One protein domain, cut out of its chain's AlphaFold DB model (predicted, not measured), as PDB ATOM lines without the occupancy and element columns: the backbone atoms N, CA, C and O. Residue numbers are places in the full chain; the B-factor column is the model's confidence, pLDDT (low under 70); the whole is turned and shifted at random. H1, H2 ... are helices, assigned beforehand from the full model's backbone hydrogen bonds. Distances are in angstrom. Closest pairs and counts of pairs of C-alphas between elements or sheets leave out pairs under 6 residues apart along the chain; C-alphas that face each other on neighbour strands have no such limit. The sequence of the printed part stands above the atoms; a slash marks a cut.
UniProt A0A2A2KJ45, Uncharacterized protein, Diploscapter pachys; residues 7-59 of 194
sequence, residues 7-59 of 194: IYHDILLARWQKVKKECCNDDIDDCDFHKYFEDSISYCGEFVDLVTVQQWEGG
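This is residues 7 to 59 of the 194 residues of an uncharacterized protein of Diploscapter pachys (UniProt A0A2A2KJ45). Two helices make an open V: H1 meets H2 near the end of H1 and the beginning of H2, and the free arms, residues 7 to 14 and 53 to 59, stick out. A long loop, residues 25 to 42, joins the helices at the closed end of the V. The printed part has 53 residues with two named helices, H1 then H2, and no named strand; its class is all helix. It is compact, with a radius of gyration of the C-alphas of 11.2 A and spans of 28 by 23 by 20 A.

H1, residues 7 to 24, touches H2, residues 43 to 57, with residues 19 to 23 alone, and H2 touches it with residues 44 to 47 alone. The closest C-alphas, of Cys 23 and Cys 44, are 5.8 A apart. The helices run opposite ways at a steep tilt of 47 degrees. In H1 and H2 every O i to N i+4 pair is within hydrogen-bond range.

H1 measures 24.6 A from C-alpha 7 at (148.433, 101.762, 210.817) to C-alpha 24. H2 measures 20.5 A and ends at C-alpha 57, (153.209, 117.156, 198.684).

The farthest C-alphas, of Asn 25 and Gly 59, are 30.7 A apart. The printed part has no cut, and the link from H1 to H2 is long. Residues 7 to 11 have pLDDT under 70.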
ATOM      1  N   ILE A   7     148.064 102.588 211.975       46.22
ATOM      2  CA  ILE A   7     148.433 101.762 210.817       46.22
ATOM      3  C   ILE A   7     149.386 102.487 209.850       46.22
ATOM      4  O   ILE A   7     150.285 101.868 209.291       46.22
ATOM      5  N   TYR A   8     149.211 103.791 209.624       52.56
ATOM      6  CA  TYR A   8     150.088 104.554 208.730       52.56
ATOM      7  C   TYR A   8     151.471 104.772 209.357       52.56
ATOM      8  O   TYR A   8     152.480 104.692 208.661       52.56
ATOM      9  N   HIS A   9     151.521 104.971 210.677       59.41
ATOM     10  CA  HIS A   9     152.776 105.030 211.422       59.41
ATOM     11  C   HIS A   9     153.511 103.678 211.392       59.41
ATOM     12  O   HIS A   9     154.701 103.639 211.086       59.41
ATOM     13  N   ASP A  10     152.791 102.570 211.585       56.53
ATOM     14  CA  ASP A  10     153.356 101.214 211.564       56.53
ATOM     15  C   ASP A  10     153.888 100.812 210.174       56.53
ATOM     16  O   ASP A  10     154.947 100.193 210.059       56.53
ATOM     17  N   ILE A  11     153.196 101.203 209.097       65.81
ATOM     18  CA  ILE A  11     153.643 100.953 207.714       65.81
ATOM     19  C   ILE A  11     154.914 101.744 207.394       65.81
ATOM     20  O   ILE A  11     155.832 101.207 206.769       65.81
ATOM     21  N   LEU A  12     154.986 103.011 207.810       73.00
ATOM     22  CA  LEU A  12     156.184 103.829 207.623       73.00
ATOM     23  C   LEU A  12     157.362 103.285 208.428       73.00
ATOM     24  O   LEU A  12     158.469 103.206 207.901       73.00
ATOM     25  N   LEU A  13     157.117 102.837 209.661       80.56
ATOM     26  CA  LEU A  13     158.142 102.223 210.494       80.56
ATOM     27  C   LEU A  13     158.682 100.935 209.858       80.56
ATOM     28  O   LEU A  13     159.894 100.762 209.771       80.56
ATOM     29  N   ALA A  14     157.811 100.060 209.351       86.44
ATOM     30  CA  ALA A  14     158.225  98.831 208.674       86.44
ATOM     31  C   ALA A  14     159.041  99.106 207.398       86.44
ATOM     32  O   ALA A  14     160.063  98.455 207.167       86.44
ATOM     33  N   ARG A  15     158.630 100.096 206.593       88.19
ATOM     34  CA  ARG A  15     159.400 100.547 205.420       88.19
ATOM     35  C   ARG A  15     160.768 101.083 205.830       88.19
ATOM     36  O   ARG A  15     161.769 100.694 205.242       88.19
ATOM     37  N   TRP A  16     160.821 101.903 206.876       89.69
ATOM     38  CA  TRP A  16     162.072 102.452 207.387       89.69
ATOM     39  C   TRP A  16     163.043 101.368 207.868       89.69
ATOM     40  O   TRP A  16     164.219 101.404 207.518       89.69
ATOM     41  N   GLN A  17     162.562 100.360 208.606       91.88
ATOM     42  CA  GLN A  17     163.413  99.245 209.041       91.88
ATOM     43  C   GLN A  17     163.983  98.458 207.855       91.88
ATOM     44  O   GLN A  17     165.149  98.066 207.872       91.88
ATOM     45  N   LYS A  18     163.182  98.254 206.804       93.62
ATOM     46  CA  LYS A  18     163.643  97.585 205.586       93.62
ATOM     47  C   LYS A  18     164.710  98.408 204.861       93.62
ATOM     48  O   LYS A  18     165.736  97.853 204.490       93.62
ATOM     49  N   VAL A  19     164.508  99.718 204.719       93.19
ATOM     50  CA  VAL A  19     165.490 100.639 204.118       93.19
ATOM     51  C   VAL A  19     166.797 100.637 204.897       93.19
ATOM     52  O   VAL A  19     167.861 100.462 204.311       93.19
ATOM     53  N   LYS A  20     166.723 100.768 206.223       93.44
ATOM     54  CA  LYS A  20     167.898 100.732 207.094       93.44
ATOM     55  C   LYS A  20     168.738  99.474 206.845       93.44
ATOM     56  O   LYS A  20     169.953  99.568 206.692       93.44
ATOM     57  N   LYS A  21     168.085  98.320 206.723       94.56
ATOM     58  CA  LYS A  21     168.754  97.042 206.485       94.56
ATOM     59  C   LYS A  21     169.271  96.877 205.051       94.56
ATOM     60  O   LYS A  21     170.429  96.532 204.858       94.56
ATOM     61  N   GLU A  22     168.419  97.089 204.048       93.38
ATOM     62  CA  GLU A  22     168.705  96.747 202.643       93.38
ATOM     63  C   GLU A  22     169.458  97.845 201.880       93.38
ATOM     64  O   GLU A  22     170.212  97.538 200.962       93.38
ATOM     65  N   CYS A  23     169.276  99.113 202.255       93.44
ATOM     66  CA  CYS A  23     169.891 100.256 201.572       93.44
ATOM     67  C   CYS A  23     171.142 100.772 202.292       93.44
ATOM     68  O   CYS A  23     172.042 101.321 201.655       93.44
ATOM     69  N   CYS A  24     171.208 100.591 203.612       93.88
ATOM     70  CA  CYS A  24     172.196 101.259 204.457       93.88
ATOM     71  C   CYS A  24     173.044 100.312 205.319       93.88
ATOM     72  O   CYS A  24     173.852 100.786 206.106       93.88
ATOM     73  N   ASN A  25     172.898  98.986 205.190       93.06
ATOM     74  CA  ASN A  25     173.634  98.006 206.007       93.06
ATOM     75  C   ASN A  25     173.549  98.294 207.522       93.06
ATOM     76  O   ASN A  25     174.541  98.197 208.237       93.06
ATOM     77  N   ASP A  26     172.364  98.685 207.991       92.75
ATOM     78  CA  ASP A  26     172.061  99.092 209.368       92.75
ATOM     79  C   ASP A  26     172.702 100.406 209.859       92.75
ATOM     80  O   ASP A  26     172.396 100.840 210.975       92.75
ATOM     81  N   ASP A  27     173.476 101.100 209.020       90.81
ATOM     82  CA  ASP A  27     174.095 102.396 209.314       90.81
ATOM     83  C   ASP A  27     173.473 103.518 208.476       90.81
ATOM     84  O   ASP A  27     173.792 103.720 207.307       90.81
ATOM     85  N   ILE A  28     172.558 104.264 209.090       88.19
ATOM     86  CA  ILE A  28     171.866 105.389 208.449       88.19
ATOM     87  C   ILE A  28     172.680 106.686 208.476       88.19
ATOM     88  O   ILE A  28     172.350 107.619 207.741       88.19
ATOM     89  N   ASP A  29     173.712 106.766 209.318       84.75
ATOM     90  CA  ASP A  29     174.483 107.991 209.512       84.75
ATOM     91  C   ASP A  29     175.456 108.191 208.346       84.75
ATOM     92  O   ASP A  29     175.537 109.300 207.807       84.75
ATOM     93  N   ASP A  30     176.069 107.109 207.867       83.75
ATOM     94  CA  ASP A  30     176.961 107.111 206.700       83.75
ATOM     95  C   ASP A  30     176.271 106.649 205.397       83.75
ATOM     96  O   ASP A  30     176.907 106.498 204.350       83.75
ATOM     97  N   CYS A  31     174.946 106.459 205.422       90.25
ATOM     98  CA  CYS A  31     174.188 106.053 204.240       90.25
ATOM     99  C   CYS A  31     174.079 107.180 203.206       90.25
ATOM    100  O   CYS A  31     173.384 108.180 203.405       90.25
ATOM    101  N   ASP A  32     174.717 106.984 202.052       88.62
ATOM    102  CA  ASP A  32     174.550 107.856 200.894       88.62
ATOM    103  C   ASP A  32     173.228 107.548 200.177       88.62
ATOM    104  O   ASP A  32     173.174 106.744 199.244       88.62
ATOM    105  N   PHE A  33     172.146 108.184 200.632       89.38
ATOM    106  CA  PHE A  33     170.852 108.131 199.953       89.38
ATOM    107  C   PHE A  33     170.865 108.843 198.595       89.38
ATOM    108  O   PHE A  33     170.031 108.536 197.743       89.38
ATOM    109  N   HIS A  34     171.810 109.763 198.359       86.19
ATOM    110  CA  HIS A  34     171.845 110.547 197.128       86.19
ATOM    111  C   HIS A  34     172.158 109.671 195.907       86.19
ATOM    112  O   HIS A  34     171.649 109.925 194.816       86.19
ATOM    113  N   LYS A  35     172.932 108.593 196.076       88.75
ATOM    114  CA  LYS A  35     173.223 107.644 194.985       88.75
ATOM    115  C   LYS A  35     171.976 106.964 194.399       88.75
ATOM    116  O   LYS A  35     172.046 106.444 193.292       88.75
ATOM    117  N   TYR A  36     170.857 106.952 195.128       89.56
ATOM    118  CA  TYR A  36     169.616 106.318 194.683       89.56
ATOM    119  C   TYR A  36     168.690 107.256 193.897       89.56
ATOM    120  O   TYR A  36     167.741 106.764 193.298       89.56
ATOM    121  N   PHE A  37     168.969 108.568 193.834       82.06
ATOM    122  CA  PHE A  37     168.152 109.517 193.055       82.06
ATOM    123  C   PHE A  37     168.101 109.187 191.558       82.06
ATOM    124  O   PHE A  37     167.144 109.541 190.880       82.06
ATOM    125  N   GLU A  38     169.139 108.537 191.029       80.56
ATOM    126  CA  GLU A  38     169.211 108.151 189.615       80.56
ATOM    127  C   GLU A  38     168.763 106.694 189.374       80.56
ATOM    128  O   GLU A  38     168.646 106.271 188.226       80.56
ATOM    129  N   ASP A  39     168.477 105.932 190.437       84.94
ATOM    130  CA  ASP A  39     168.095 104.514 190.386       84.94
ATOM    131  C   ASP A  39     166.667 104.295 190.904       84.94
ATOM    132  O   ASP A  39     166.434 103.573 191.874       84.94
ATOM    133  N   SER A  40     165.692 104.902 190.225       77.69
ATOM    134  CA  SER A  40     164.268 104.852 190.598       77.69
ATOM    135  C   SER A  40     163.628 103.455 190.488       77.69
ATOM    136  O   SER A  40     162.449 103.288 190.794       77.69
ATOM    137  N   ILE A  41     164.361 102.448 189.999       85.00
ATOM    138  CA  ILE A  41     163.868 101.072 189.823       85.00
ATOM    139  C   ILE A  41     164.128 100.238 191.080       85.00
ATOM    140  O   ILE A  41     163.377  99.304 191.376       85.00
ATOM    141  N   SER A  42     165.196 100.538 191.822       91.81
ATOM    142  CA  SER A  42     165.488  99.824 193.060       91.81
ATOM    143  C   SER A  42     164.500 100.189 194.166       91.81
ATOM    144  O   SER A  42     163.946 101.284 194.208       91.81
ATOM    145  N   TYR A  43     164.341  99.287 195.137       91.38
ATOM    146  CA  TYR A  43     163.560  99.569 196.345       91.38
ATOM    147  C   TYR A  43     164.064 100.823 197.089       91.38
ATOM    148  O   TYR A  43     163.276 101.560 197.679       91.38
ATOM    149  N   CYS A  44     165.375 101.074 197.058       92.31
ATOM    150  CA  CYS A  44     165.988 102.230 197.704       92.31
ATOM    151  C   CYS A  44     165.693 103.531 196.948       92.31
ATOM    152  O   CYS A  44     165.399 104.536 197.591       92.31
ATOM    153  N   GLY A  45     165.708 103.504 195.611       92.00
ATOM    154  CA  GLY A  45     165.279 104.636 194.789       92.00
ATOM    155  C   GLY A  45     163.790 104.920 194.921       92.00
ATOM    156  O   GLY A  45     163.427 106.051 195.209       92.00
ATOM    157  N   GLU A  46     162.934 103.892 194.862       90.69
ATOM    158  CA  GLU A  46     161.488 104.038 195.098       90.69
ATOM    159  C   GLU A  46     161.212 104.677 196.468       90.69
ATOM    160  O   GLU A  46     160.348 105.543 196.612       90.69
ATOM    161  N   PHE A  47     161.965 104.272 197.496       89.44
ATOM    162  CA  PHE A  47     161.859 104.886 198.811       89.44
ATOM    163  C   PHE A  47     162.294 106.357 198.806       89.44
ATOM    164  O   PHE A  47     161.569 107.182 199.362       89.44
ATOM    165  N   VAL A  48     163.434 106.688 198.186       89.62
ATOM    166  CA  VAL A  48     163.936 108.070 198.062       89.62
ATOM    167  C   VAL A  48     162.947 108.957 197.298       89.62
ATOM    168  O   VAL A  48     162.637 110.058 197.757       89.62
ATOM    169  N   ASP A  49     162.376 108.466 196.202       86.25
ATOM    170  CA  ASP A  49     161.354 109.172 195.427       86.25
ATOM    171  C   ASP A  49     160.098 109.408 196.267       86.25
ATOM    172  O   ASP A  49     159.587 110.527 196.346       86.25
ATOM    173  N   LEU A  50     159.630 108.374 196.974       84.31
ATOM    174  CA  LEU A  50     158.459 108.474 197.835       84.31
ATOM    175  C   LEU A  50     158.653 109.510 198.946       84.31
ATOM    176  O   LEU A  50     157.760 110.329 199.160       84.31
ATOM    177  N   VAL A  51     159.785 109.502 199.657       84.06
ATOM    178  CA  VAL A  51     160.025 110.496 200.717       84.06
ATOM    179  C   VAL A  51     160.202 111.901 200.144       84.06
ATOM    180  O   VAL A  51     159.691 112.848 200.737       84.06
ATOM    181  N   THR A  52     160.823 112.034 198.968       83.25
ATOM    182  CA  THR A  52     160.983 113.322 198.275       83.25
ATOM    183  C   THR A  52     159.622 113.910 197.914       83.25
ATOM    184  O   THR A  52     159.338 115.059 198.242       83.25
ATOM    185  N   VAL A  53     158.732 113.115 197.318       81.19
ATOM    186  CA  VAL A  53     157.363 113.552 197.003       81.19
ATOM    187  C   VAL A  53     156.587 113.884 198.277       81.19
ATOM    188  O   VAL A  53     155.922 114.914 198.339       81.19
ATOM    189  N   GLN A  54     156.684 113.066 199.330       80.38
ATOM    190  CA  GLN A  54     155.993 113.345 200.596       80.38
ATOM    191  C   GLN A  54     156.489 114.624 201.276       80.38
ATOM    192  O   GLN A  54     155.685 115.322 201.891       80.38
ATOM    193  N   GLN A  55     157.771 114.962 201.158       81.81
ATOM    194  CA  GLN A  55     158.307 116.211 201.696       81.81
ATOM    195  C   GLN A  55     157.627 117.434 201.064       81.81
ATOM    196  O   GLN A  55     157.290 118.378 201.773       81.81
ATOM    197  N   TRP A  56     157.385 117.408 199.753       80.00
ATOM    198  CA  TRP A  56     156.799 118.540 199.030       80.00
ATOM    199  C   TRP A  56     155.263 118.519 198.986       80.00
ATOM    200  O   TRP A  56     154.625 119.569 199.030       80.00
ATOM    201  N   GLU A  57     154.649 117.334 198.938       76.25
ATOM    202  CA  GLU A  57     153.209 117.156 198.684       76.25
ATOM    203  C   GLU A  57     152.437 116.537 199.865       76.25
ATOM    204  O   GLU A  57     151.197 116.537 199.897       76.25
ATOM    205  N   GLY A  58     153.143 116.054 200.891       75.44
ATOM    206  CA  GLY A  58     152.562 115.395 202.068       75.44
ATOM    207  C   GLY A  58     151.702 116.319 202.936       75.44
ATOM    208  O   GLY A  58     150.922 115.855 203.768       75.44
ATOM    209  N   GLY A  59     151.757 117.634 202.703       75.88
ATOM    210  CA  GLY A  59     150.992 118.643 203.441       75.88
ATOM    211  C   GLY A  59     151.611 119.053 204.774       75.88
ATOM    212  O   GLY A  59     150.965 119.775 205.531       75.88
TER     213      GLY A  59